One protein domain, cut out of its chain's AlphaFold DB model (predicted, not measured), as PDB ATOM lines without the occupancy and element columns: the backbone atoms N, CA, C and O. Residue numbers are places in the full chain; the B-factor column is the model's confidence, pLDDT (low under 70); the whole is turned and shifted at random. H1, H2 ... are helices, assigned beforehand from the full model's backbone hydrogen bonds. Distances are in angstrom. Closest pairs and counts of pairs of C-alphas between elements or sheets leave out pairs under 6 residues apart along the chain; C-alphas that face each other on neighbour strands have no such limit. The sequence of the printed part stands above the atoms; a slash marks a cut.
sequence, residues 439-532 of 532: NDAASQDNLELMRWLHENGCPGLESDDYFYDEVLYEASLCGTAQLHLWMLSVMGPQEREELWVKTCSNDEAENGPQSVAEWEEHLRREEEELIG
ATOM      1  N   ASN A 439     141.202 170.152  78.349       88.81
ATOM      2  CA  ASN A 439     140.097 169.196  78.217       88.81
ATOM      3  C   ASN A 439     138.829 169.730  78.884       88.81
ATOM      4  O   ASN A 439     137.754 169.701  78.289       88.81
ATOM      5  N   ASP A 440     138.966 170.266  80.099       85.25
ATOM      6  CA  ASP A 440     137.849 170.854  80.836       85.25
ATOM      7  C   ASP A 440     137.249 172.029  80.051       85.25
ATOM      8  O   ASP A 440     136.030 172.116  79.908       85.25
ATOM      9  N   ALA A 441     138.093 172.898  79.486       86.44
ATOM     10  CA  ALA A 441     137.656 174.013  78.651       86.44
ATOM     11  C   ALA A 441     136.938 173.545  77.368       86.44
ATOM     12  O   ALA A 441     135.901 174.115  77.024       86.44
ATOM     13  N   ALA A 442     137.427 172.482  76.714       87.88
ATOM     14  CA  ALA A 442     136.784 171.876  75.545       87.88
ATOM     15  C   ALA A 442     135.412 171.267  75.880       87.88
ATOM     16  O   ALA A 442     134.437 171.518  75.176       87.88
ATOM     17  N   SER A 443     135.306 170.541  76.998       85.94
ATOM     18  CA  SER A 443     134.046 169.929  77.458       85.94
ATOM     19  C   SER A 443     132.952 170.957  77.776       85.94
ATOM     20  O   SER A 443     131.762 170.641  77.761       85.94
ATOM     21  N   GLN A 444     133.361 172.195  78.071       80.56
ATOM     22  CA  GLN A 444     132.494 173.317  78.424       80.56
ATOM     23  C   GLN A 444     132.222 174.261  77.245       80.56
ATOM     24  O   GLN A 444     131.551 175.272  77.449       80.56
ATOM     25  N   ASP A 445     132.762 173.973  76.055       85.44
ATOM     26  CA  ASP A 445     132.733 174.873  74.892       85.44
ATOM     27  C   ASP A 445     133.260 176.291  75.215       85.44
ATOM     28  O   ASP A 445     132.793 177.310  74.709       85.44
ATOM     29  N   ASN A 446     134.249 176.388  76.114       84.38
ATOM     30  CA  ASN A 446     134.792 177.670  76.555       84.38
ATOM     31  C   ASN A 446     135.923 178.137  75.627       84.38
ATOM     32  O   ASN A 446     137.111 178.068  75.960       84.38
ATOM     33  N   LEU A 447     135.537 178.630  74.448       87.50
ATOM     34  CA  LEU A 447     136.453 179.106  73.411       87.50
ATOM     35  C   LEU A 447     137.404 180.217  73.898       87.50
ATOM     36  O   LEU A 447     138.581 180.212  73.536       87.50
ATOM     37  N   GLU A 448     136.923 181.167  74.710       85.81
ATOM     38  CA  GLU A 448     137.774 182.245  75.244       85.81
ATOM     39  C   GLU A 448     138.899 181.671  76.126       85.81
ATOM     40  O   GLU A 448     140.061 182.055  75.969       85.81
ATOM     41  N   LEU A 449     138.584 180.701  76.993       85.25
ATOM     42  CA  LEU A 449     139.579 180.035  77.834       85.25
ATOM     43  C   LEU A 449     140.548 179.174  77.012       85.25
ATOM     44  O   LEU A 449     141.752 179.252  77.240       85.25
ATOM     45  N   MET A 450     140.065 178.394  76.037       90.06
ATOM     46  CA  MET A 450     140.943 177.572  75.188       90.06
ATOM     47  C   MET A 450     141.922 178.417  74.363       90.06
ATOM     48  O   MET A 450     143.100 178.066  74.273       90.06
ATOM     49  N   ARG A 451     141.473 179.559  73.819       89.88
ATOM     50  CA  ARG A 451     142.347 180.534  73.140       89.88
ATOM     51  C   ARG A 451     143.466 181.001  74.051       89.88
ATOM     52  O   ARG A 451     144.637 180.896  73.691       89.88
ATOM     53  N   TRP A 452     143.099 181.462  75.241       89.62
ATOM     54  CA  TRP A 452     144.065 181.957  76.208       89.62
ATOM     55  C   TRP A 452     145.050 180.861  76.642       89.62
ATOM     56  O   TRP A 452     146.256 181.102  76.692       89.62
ATOM     57  N   LEU A 453     144.569 179.639  76.899       90.50
ATOM     58  CA  LEU A 453     145.409 178.490  77.248       90.50
ATOM     59  C   LEU A 453     146.420 178.170  76.141       90.50
ATOM     60  O   LEU A 453     147.605 178.002  76.430       90.50
ATOM     61  N   HIS A 454     145.976 178.128  74.883       91.25
ATOM     62  CA  HIS A 454     146.844 177.867  73.734       91.25
ATOM     63  C   HIS A 454     147.909 178.960  73.558       91.25
ATOM     64  O   HIS A 454     149.096 178.653  73.445       91.25
ATOM     65  N   GLU A 455     147.520 180.237  73.626       91.38
ATOM     66  CA  GLU A 455     148.445 181.379  73.530       91.38
ATOM     67  C   GLU A 455     149.504 181.386  74.646       91.38
ATOM     68  O   GLU A 455     150.614 181.884  74.449       91.38
ATOM     69  N   ASN A 456     149.190 180.797  75.803       91.25
ATOM     70  CA  ASN A 456     150.099 180.668  76.944       91.25
ATOM     71  C   ASN A 456     150.855 179.325  76.988       91.25
ATOM     72  O   ASN A 456     151.548 179.041  77.969       91.25
ATOM     73  N   GLY A 457     150.773 178.508  75.930       90.12
ATOM     74  CA  GLY A 457     151.533 177.264  75.797       90.12
ATOM     75  C   GLY A 457     150.999 176.106  76.644       90.12
ATOM     76  O   GLY A 457     151.781 175.283  77.126       90.12
ATOM     77  N   CYS A 458     149.685 176.051  76.880       91.25
ATOM     78  CA  CYS A 458     149.044 174.856  77.418       91.25
ATOM     79  C   CYS A 458     149.013 173.752  76.341       91.25
ATOM     80  O   CYS A 458     148.479 173.999  75.257       91.25
ATOM     81  N   PRO A 459     149.537 172.545  76.629       87.56
ATOM     82  CA  PRO A 459     149.478 171.411  75.708       87.56
ATOM     83  C   PRO A 459     148.043 170.884  75.550       87.56
ATOM     84  O   PRO A 459     147.183 171.132  76.401       87.56
ATOM     85  N   GLY A 460     147.798 170.123  74.484       85.06
ATOM     86  CA  GLY A 460     146.548 169.398  74.237       85.06
ATOM     87  C   GLY A 460     145.979 169.525  72.822       85.06
ATOM     88  O   GLY A 460     144.901 168.997  72.575       85.06
ATOM     89  N   LEU A 461     146.664 170.219  71.905       85.12
ATOM     90  CA  LEU A 461     146.237 170.373  70.502       85.12
ATOM     91  C   LEU A 461     147.232 169.778  69.496       85.12
ATOM     92  O   LEU A 461     146.927 169.741  68.304       85.12
ATOM     93  N   GLU A 462     148.389 169.305  69.963       85.00
ATOM     94  CA  GLU A 462     149.393 168.622  69.148       85.00
ATOM     95  C   GLU A 462     149.292 167.109  69.370       85.00
ATOM     96  O   GLU A 462     149.028 166.647  70.478       85.00
ATOM     97  N   SER A 463     149.472 166.317  68.313       79.56
ATOM     98  CA  SER A 463     149.238 164.865  68.354       79.56
ATOM     99  C   SER A 463     150.209 164.081  69.254       79.56
ATOM    100  O   SER A 463     149.941 162.926  69.591       79.56
ATOM    101  N   ASP A 464     151.326 164.681  69.666       82.56
ATOM    102  CA  ASP A 464     152.281 164.123  70.627       82.56
ATOM    103  C   ASP A 464     151.971 164.484  72.094       82.56
ATOM    104  O   ASP A 464     152.597 163.932  73.006       82.56
ATOM    105  N   ASP A 465     150.968 165.333  72.344       83.88
ATOM    106  CA  ASP A 465     150.527 165.688  73.688       83.88
ATOM    107  C   ASP A 465     149.713 164.571  74.350       83.88
ATOM    108  O   ASP A 465     148.763 164.017  73.800       83.88
ATOM    109  N   TYR A 466     150.007 164.314  75.626       83.88
ATOM    110  CA  TYR A 466     149.347 163.263  76.410       83.88
ATOM    111  C   TYR A 466     147.815 163.421  76.508       83.88
ATOM    112  O   TYR A 466     147.100 162.428  76.622       83.88
ATOM    113  N   PHE A 467     147.306 164.657  76.482       84.31
ATOM    114  CA  PHE A 467     145.878 164.957  76.643       84.31
ATOM    115  C   PHE A 467     145.126 165.171  75.320       84.31
ATOM    116  O   PHE A 467     143.907 165.346  75.351       84.31
ATOM    117  N   TYR A 468     145.823 165.136  74.180       87.38
ATOM    118  CA  TYR A 468     145.295 165.477  72.855       87.38
ATOM    119  C   TYR A 468     144.028 164.702  72.474       87.38
ATOM    120  O   TYR A 468     143.007 165.286  72.109       87.38
ATOM    121  N   ASP A 469     144.066 163.378  72.623       87.50
ATOM    122  CA  ASP A 469     142.958 162.510  72.224       87.50
ATOM    123  C   ASP A 469     141.658 162.810  72.981       87.50
ATOM    124  O   ASP A 469     140.567 162.700  72.411       87.50
ATOM    125  N   GLU A 470     141.787 163.184  74.255       87.25
ATOM    126  CA  GLU A 470     140.681 163.515  75.151       87.25
ATOM    127  C   GLU A 470     140.162 164.937  74.866       87.25
ATOM    128  O   GLU A 470     138.951 165.129  74.835       87.25
ATOM    129  N   VAL A 471     141.031 165.907  74.537       89.62
ATOM    130  CA  VAL A 471     140.608 167.251  74.080       89.62
ATOM    131  C   VAL A 471     139.769 167.154  72.804       89.62
ATOM    132  O   VAL A 471     138.695 167.750  72.727       89.62
ATOM    133  N   LEU A 472     140.218 166.366  71.822       89.88
ATOM    134  CA  LEU A 472     139.458 166.130  70.594       89.88
ATOM    135  C   LEU A 472     138.110 165.457  70.852       89.88
ATOM    136  O   LEU A 472     137.115 165.794  70.213       89.88
ATOM    137  N   TYR A 473     138.082 164.484  71.764       87.81
ATOM    138  CA  TYR A 473     136.859 163.776  72.119       87.81
ATOM    139  C   TYR A 473     135.832 164.726  72.752       87.81
ATOM    140  O   TYR A 473     134.696 164.784  72.287       87.81
ATOM    141  N   GLU A 474     136.235 165.524  73.739       88.38
ATOM    142  CA  GLU A 474     135.346 166.494  74.389       88.38
ATOM    143  C   GLU A 474     134.859 167.573  73.410       88.38
ATOM    144  O   GLU A 474     133.660 167.851  73.339       88.38
ATOM    145  N   ALA A 475     135.751 168.117  72.574       88.50
ATOM    146  CA  ALA A 475     135.379 169.075  71.533       88.50
ATOM    147  C   ALA A 475     134.406 168.476  70.503       88.50
ATOM    148  O   ALA A 475     133.520 169.180  70.021       88.50
ATOM    149  N   SER A 476     134.525 167.185  70.177       86.94
ATOM    150  CA  SER A 476     133.596 166.514  69.257       86.94
ATOM    151  C   SER A 476     132.191 166.327  69.843       86.94
ATOM    152  O   SER A 476     131.216 166.314  69.097       86.94
ATOM    153  N   LEU A 477     132.071 166.196  71.170       83.88
ATOM    154  CA  LEU A 477     130.789 166.002  71.853       83.88
ATOM    155  C   LEU A 477     130.084 167.315  72.200       83.88
ATOM    156  O   LEU A 477     128.855 167.377  72.149       83.88
ATOM    157  N   CYS A 478     130.854 168.325  72.604       80.81
ATOM    158  CA  CYS A 478     130.334 169.546  73.219       80.81
ATOM    159  C   CYS A 478     130.594 170.819  72.402       80.81
ATOM    160  O   CYS A 478     129.988 171.845  72.703       80.81
ATOM    161  N   GLY A 479     131.490 170.777  71.413       81.88
ATOM    162  CA  GLY A 479     131.960 171.967  70.708       81.88
ATOM    163  C   GLY A 479     130.919 172.593  69.786       81.88
ATOM    164  O   GLY A 479     130.202 171.895  69.070       81.88
ATOM    165  N   THR A 480     130.867 173.924  69.775       87.38
ATOM    166  CA  THR A 480     130.114 174.692  68.777       87.38
ATOM    167  C   THR A 480     130.931 174.926  67.510       87.38
ATOM    168  O   THR A 480     132.160 174.807  67.505       87.38
ATOM    169  N   ALA A 481     130.261 175.362  66.438       87.44
ATOM    170  CA  ALA A 481     130.924 175.721  65.187       87.44
ATOM    171  C   ALA A 481     132.063 176.737  65.383       87.44
ATOM    172  O   ALA A 481     133.116 176.619  64.758       87.44
ATOM    173  N   GLN A 482     131.908 177.684  66.315       89.50
ATOM    174  CA  GLN A 482     132.951 178.658  66.651       89.50
ATOM    175  C   GLN A 482     134.190 178.007  67.266       89.50
ATOM    176  O   GLN A 482     135.320 178.389  66.936       89.50
ATOM    177  N   LEU A 483     133.992 177.027  68.152       90.12
ATOM    178  CA  LEU A 483     135.085 176.276  68.748       90.12
ATOM    179  C   LEU A 483     135.823 175.462  67.689       90.12
ATOM    180  O   LEU A 483     137.046 175.571  67.586       90.12
ATOM    181  N   HIS A 484     135.094 174.704  66.864       92.12
ATOM    182  CA  HIS A 484     135.690 173.884  65.809       92.12
ATOM    183  C   HIS A 484     136.440 174.732  64.783       92.12
ATOM    184  O   HIS A 484     137.584 174.418  64.469       92.12
ATOM    185  N   LEU A 485     135.868 175.849  64.318       92.75
ATOM    186  CA  LEU A 485     136.543 176.765  63.390       92.75
ATOM    187  C   LEU A 485     137.841 177.325  63.977       92.75
ATOM    188  O   LEU A 485     138.853 177.420  63.276       92.75
ATOM    189  N   TRP A 486     137.838 177.679  65.263       94.88
ATOM    190  CA  TRP A 486     139.056 178.124  65.927       94.88
ATOM    191  C   TRP A 486     140.086 176.995  66.054       94.88
ATOM    192  O   TRP A 486     141.242 177.213  65.691       94.88
ATOM    193  N   MET A 487     139.693 175.796  66.486       93.00
ATOM    194  CA  MET A 487     140.590 174.636  66.565       93.00
ATOM    195  C   MET A 487     141.212 174.327  65.196       93.00
ATOM    196  O   MET A 487     142.433 174.240  65.070       93.00
ATOM    197  N   LEU A 488     140.404 174.292  64.135       92.75
ATOM    198  CA  LEU A 488     140.878 174.105  62.762       92.75
ATOM    199  C   LEU A 488     141.851 175.209  62.327       92.75
ATOM    200  O   LEU A 488     142.762 174.946  61.547       92.75
ATOM    201  N   SER A 489     141.718 176.434  62.843       92.62
ATOM    202  CA  SER A 489     142.649 177.523  62.526       92.62
ATOM    203  C   SER A 489     144.047 177.336  63.131       92.62
ATOM    204  O   SER A 489     145.020 177.788  62.523       92.62
ATOM    205  N   VAL A 490     144.161 176.653  64.277       93.19
ATOM    206  CA  VAL A 490     145.430 176.480  65.013       93.19
ATOM    207  C   VAL A 490     146.074 175.104  64.813       93.19
ATOM    208  O   VAL A 490     147.288 174.979  64.937       93.19
ATOM    209  N   MET A 491     145.291 174.081  64.460       91.38
ATOM    210  CA  MET A 491     145.757 172.697  64.314       91.38
ATOM    211  C   MET A 491     146.426 172.416  62.958       91.38
ATOM    212  O   MET A 491     146.148 173.072  61.942       91.38
ATOM    213  N   GLY A 492     147.296 171.402  62.933       89.69
ATOM    214  CA  GLY A 492     147.953 170.894  61.729       89.69
ATOM    215  C   GLY A 492     147.021 170.060  60.834       89.69
ATOM    216  O   GLY A 492     145.918 169.698  61.239       89.69
ATOM    217  N   PRO A 493     147.415 169.759  59.580       87.94
ATOM    218  CA  PRO A 493     146.545 169.063  58.627       87.94
ATOM    219  C   PRO A 493     146.078 167.679  59.091       87.94
ATOM    220  O   PRO A 493     144.959 167.289  58.776       87.94
ATOM    221  N   GLN A 494     146.927 166.946  59.816       89.00
ATOM    222  CA  GLN A 494     146.578 165.631  60.349       89.00
ATOM    223  C   GLN A 494     145.536 165.768  61.459       89.00
ATOM    224  O   GLN A 494     144.511 165.096  61.441       89.00
ATOM    225  N   GLU A 495     145.779 166.675  62.397       90.56
ATOM    226  CA  GLU A 495     144.932 166.856  63.565       90.56
ATOM    227  C   GLU A 495     143.542 167.406  63.189       90.56
ATOM    228  O   GLU A 495     142.531 167.026  63.778       90.56
ATOM    229  N   ARG A 496     143.467 168.245  62.143       90.75
ATOM    230  CA  ARG A 496     142.197 168.701  61.547       90.75
ATOM    231  C   ARG A 496     141.356 167.546  61.009       90.75
ATOM    232  O   ARG A 496     140.147 167.522  61.225       90.75
ATOM    233  N   GLU A 497     141.993 166.612  60.303       88.00
ATOM    234  CA  GLU A 497     141.329 165.423  59.762       88.00
ATOM    235  C   GLU A 497     140.790 164.547  60.899       88.00
ATOM    236  O   GLU A 497     139.654 164.085  60.848       88.00
ATOM    237  N   GLU A 498     141.569 164.366  61.967       88.19
ATOM    238  CA  GLU A 498     141.162 163.584  63.138       88.19
ATOM    239  C   GLU A 498     139.990 164.224  63.899       88.19
ATOM    240  O   GLU A 498     139.052 163.515  64.277       88.19
ATOM    241  N   LEU A 499     139.997 165.551  64.086       87.25
ATOM    242  CA  LEU A 499     138.878 166.288  64.684       87.25
ATOM    243  C   LEU A 499     137.605 166.159  63.836       87.25
ATOM    244  O   LEU A 499     136.535 165.875  64.379       87.25
ATOM    245  N   TRP A 500     137.722 166.325  62.514       88.25
ATOM    246  CA  TRP A 500     136.608 166.159  61.577       88.25
ATOM    247  C   TRP A 500     136.024 164.748  61.650       88.25
ATOM    248  O   TRP A 500     134.823 164.587  61.857       88.25
ATOM    249  N   VAL A 501     136.874 163.720  61.565       85.94
ATOM    250  CA  VAL A 501     136.436 162.322  61.639       85.94
ATOM    251  C   VAL A 501     135.730 162.044  62.963       85.94
ATOM    252  O   VAL A 501     134.651 161.460  62.948       85.94
ATOM    253  N   LYS A 502     136.280 162.474  64.107       85.12
ATOM    254  CA  LYS A 502     135.640 162.249  65.415       85.12
ATOM    255  C   LYS A 502     134.279 162.945  65.504       85.12
ATOM    256  O   LYS A 502     133.321 162.311  65.939       85.12
ATOM    257  N   THR A 503     134.173 164.182  65.022       82.62
ATOM    258  CA  THR A 503     132.938 164.981  65.102       82.62
ATOM    259  C   THR A 503     131.843 164.467  64.162       82.62
ATOM    260  O   THR A 503     130.695 164.331  64.573       82.62
ATOM    261  N   CYS A 504     132.192 164.076  62.933       77.25
ATOM    262  CA  CYS A 504     131.235 163.596  61.927       77.25
ATOM    263  C   CYS A 504     130.966 162.075  61.983       77.25
ATOM    264  O   CYS A 504     130.146 161.565  61.219       77.25
ATOM    265  N   SER A 505     131.637 161.319  62.867       62.09
ATOM    266  CA  SER A 505     131.536 159.845  62.919       62.09
ATOM    267  C   SER A 505     130.213 159.282  63.462       62.09
ATOM    268  O   SER A 505     130.012 158.068  63.393       62.09
ATOM    269  N   ASN A 506     129.286 160.125  63.930       51.88
ATOM    270  CA  ASN A 506     127.939 159.713  64.330       51.88
ATOM    271  C   ASN A 506     126.875 160.302  63.369       51.88
ATOM    272  O   ASN A 506     126.608 161.495  63.381       51.88
ATOM    273  N   ASP A 507     126.251 159.421  62.574       48.81
ATOM    274  CA  ASP A 507     125.008 159.579  61.782       48.81
ATOM    275  C   ASP A 507     124.972 160.382  60.451       48.81
ATOM    276  O   ASP A 507     123.959 160.303  59.754       48.81
ATOM    277  N   GLU A 508     126.037 161.032  59.964       50.50
ATOM    278  CA  GLU A 508     125.965 161.812  58.697       50.50
ATOM    279  C   GLU A 508     126.284 161.040  57.393       50.50
ATOM    280  O   GLU A 508     126.564 161.623  56.341       50.50
ATOM    281  N   ALA A 509     126.209 159.708  57.425       48.72
ATOM    282  CA  ALA A 509     126.812 158.812  56.431       48.72
ATOM    283  C   ALA A 509     126.213 158.812  54.999       48.72
ATOM    284  O   ALA A 509     126.655 158.009  54.181       48.72
ATOM    285  N   GLU A 510     125.268 159.689  54.642       52.75
ATOM    286  CA  GLU A 510     124.808 159.805  53.241       52.75
ATOM    287  C   GLU A 510     124.834 161.226  52.646       52.75
ATOM    288  O   GLU A 510     124.852 161.332  51.422       52.75
ATOM    289  N   ASN A 511     124.897 162.306  53.444       59.28
ATOM    290  CA  ASN A 511     124.874 163.695  52.933       59.28
ATOM    291  C   ASN A 511     125.782 164.696  53.690       59.28
ATOM    292  O   ASN A 511     125.704 165.892  53.411       59.28
ATOM    293  N   GLY A 512     126.609 164.248  54.643       64.19
ATOM    294  CA  GLY A 512     127.529 165.121  55.386       64.19
ATOM    295  C   GLY A 512     128.742 165.600  54.567       64.19
ATOM    296  O   GLY A 512     128.995 165.077  53.472       64.19
ATOM    297  N   PRO A 513     129.513 166.581  55.082       73.00
ATOM    298  CA  PRO A 513     130.732 167.073  54.441       73.00
ATOM    299  C   PRO A 513     131.729 165.931  54.205       73.00
ATOM    300  O   PRO A 513     131.969 165.123  55.097       73.00
ATOM    301  N   GLN A 514     132.307 165.856  53.001       80.69
ATOM    302  CA  GLN A 514     133.194 164.766  52.557       80.69
ATOM    303  C   GLN A 514     134.684 165.095  52.707       80.69
ATOM    304  O   GLN A 514     135.548 164.286  52.366       80.69
ATOM    305  N   SER A 515     135.000 166.299  53.177       85.12
ATOM    306  CA  SER A 515     136.358 166.730  53.492       85.12
ATOM    307  C   SER A 515     136.337 167.785  54.591       85.12
ATOM    308  O   SER A 515     135.342 168.495  54.747       85.12
ATOM    309  N   VAL A 516     137.469 167.971  55.276       85.38
ATOM    310  CA  VAL A 516     137.660 169.064  56.247       85.38
ATOM    311  C   VAL A 516     137.306 170.428  55.644       85.38
ATOM    312  O   VAL A 516     136.695 171.249  56.313       85.38
ATOM    313  N   ALA A 517     137.631 170.675  54.370       87.44
ATOM    314  CA  ALA A 517     137.331 171.951  53.713       87.44
ATOM    315  C   ALA A 517     135.820 172.179  53.511       87.44
ATOM    316  O   ALA A 517     135.339 173.302  53.651       87.44
ATOM    317  N   GLU A 518     135.073 171.120  53.187       86.31
ATOM    318  CA  GLU A 518     133.609 171.176  53.102       86.31
ATOM    319  C   GLU A 518     132.973 171.329  54.484       86.31
ATOM    320  O   GLU A 518     131.992 172.057  54.625       86.31
ATOM    321  N   TRP A 519     133.555 170.692  55.505       88.62
ATOM    322  CA  TRP A 519     133.112 170.829  56.888       88.62
ATOM    323  C   TRP A 519     133.354 172.244  57.423       88.62
ATOM    324  O   TRP A 519     132.427 172.853  57.940       88.62
ATOM    325  N   GLU A 520     134.536 172.831  57.209       88.62
ATOM    326  CA  GLU A 520     134.824 174.230  57.564       88.62
ATOM    327  C   GLU A 520     133.820 175.207  56.942       88.62
ATOM    328  O   GLU A 520     133.367 176.146  57.592       88.62
ATOM    329  N   GLU A 521     133.477 175.011  55.669       87.19
ATOM    330  CA  GLU A 521     132.493 175.841  54.976       87.19
ATOM    331  C   GLU A 521     131.080 175.654  55.547       87.19
ATOM    332  O   GLU A 521     130.327 176.620  55.655       87.19
ATOM    333  N   HIS A 522     130.723 174.427  55.930       86.19
ATOM    334  CA  HIS A 522     129.468 174.143  56.615       86.19
ATOM    335  C   HIS A 522     129.393 174.862  57.968       86.19
ATOM    336  O   HIS A 522     128.452 175.619  58.189       86.19
ATOM    337  N   LEU A 523     130.431 174.738  58.802       87.19
ATOM    338  CA  LEU A 523     130.525 175.414  60.100       87.19
ATOM    339  C   LEU A 523     130.450 176.947  59.971       87.19
ATOM    340  O   LEU A 523     129.811 177.603  60.790       87.19
ATOM    341  N   ARG A 524     131.063 177.543  58.934       87.62
ATOM    342  CA  ARG A 524     130.957 178.995  58.675       87.62
ATOM    343  C   ARG A 524     129.530 179.422  58.340       87.62
ATOM    344  O   ARG A 524     129.100 180.475  58.796       87.62
ATOM    345  N   ARG A 525     128.793 178.620  57.565       84.94
ATOM    346  CA  ARG A 525     127.378 178.900  57.269       84.94
ATOM    347  C   ARG A 525     126.515 178.794  58.516       84.94
ATOM    348  O   ARG A 525     125.681 179.664  58.726       84.94
ATOM    349  N   GLU A 526     126.751 177.784  59.350       82.69
ATOM    350  CA  GLU A 526     126.070 177.658  60.642       82.69
ATOM    351  C   GLU A 526     126.330 178.877  61.539       82.69
ATOM    352  O   GLU A 526     125.405 179.397  62.158       82.69
ATOM    353  N   GLU A 527     127.569 179.381  61.576       79.88
ATOM    354  CA  GLU A 527     127.904 180.601  62.316       79.88
ATOM    355  C   GLU A 527     127.197 181.845  61.742       79.88
ATOM    356  O   GLU A 527     126.639 182.641  62.498       79.88
ATOM    357  N   GLU A 528     127.173 182.010  60.415       79.25
ATOM    358  CA  GLU A 528     126.473 183.118  59.748       79.25
ATOM    359  C   GLU A 528     124.953 183.085  59.996       79.25
ATOM    360  O   GLU A 528     124.350 184.137  60.225       79.25
ATOM    361  N   GLU A 529     124.342 181.898  60.004       74.19
ATOM    362  CA  GLU A 529     122.922 181.689  60.323       74.19
ATOM    363  C   GLU A 529     122.595 181.945  61.803       74.19
ATOM    364  O   GLU A 529     121.489 182.374  62.118       74.19
ATOM    365  N   LEU A 530     123.549 181.721  62.713       65.56
ATOM    366  CA  LEU A 530     123.413 182.012  64.146       65.56
ATOM    367  C   LEU A 530     123.516 183.512  64.475       65.56
ATOM    368  O   LEU A 530     122.982 183.951  65.496       65.56
ATOM    369  N   ILE A 531     124.229 184.289  63.651       58.66
ATOM    370  CA  ILE A 531     124.460 185.731  63.848       58.66
ATOM    371  C   ILE A 531     123.363 186.594  63.190       58.66
ATOM    372  O   ILE A 531     123.140 187.728  63.633       58.66
ATOM    373  N   GLY A 532     122.708 186.095  62.134       45.50
ATOM    374  CA  GLY A 532     121.630 186.777  61.398       45.50
ATOM    375  C   GLY A 532     120.260 186.676  62.056       45.50
ATOM    376  O   GLY A 532     119.506 187.677  61.962       45.50
TER     377      GLY A 532
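What this domain is: This is residues 439 to 532 of the 532 residues of the protein "Hypothetical protein" of Micromonas pusilla (UniProt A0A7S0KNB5). H3, H4 and H5 make a triangular core. H1 and H2 cover one side, H6 crosses another; residues 506 to 511 stick out. The printed part has 94 residues with six named helices, H1 to H6: all helix, compact, radius of gyration of the C-alphas 12.9 A, spans 36 by 29 by 20 A.

How they stand to each other: Start at H1, residues 439 to 443: it touches H3, residues 468 to 478, C-alphas 439 and 471 closest, 4.6 A. H2, 447 to 455, only just touches H4, 481 to 490, with 3 C-alpha pairs within 8 A. H5, 493 to 504, touches H3 with 499 to 503 alone. H6, 516 to 531, touches H4 at a steep tilt of 44 degrees, C-alphas 523 and 481 closest, 5.1 A. Each helix's O i to N i+4 pairs are within hydrogen-bond range.

Where its parts are: Find C-alpha 439 at (140.097, 169.196, 78.217); H6 runs 22.6 A to C-alpha 531 at (124.460, 185.731, 63.848).

The domain as a whole: The printed part has no cut, long links H2 to H3 and H5 to H6, and pLDDT under 70 at 505 to 512 and 530 to 532.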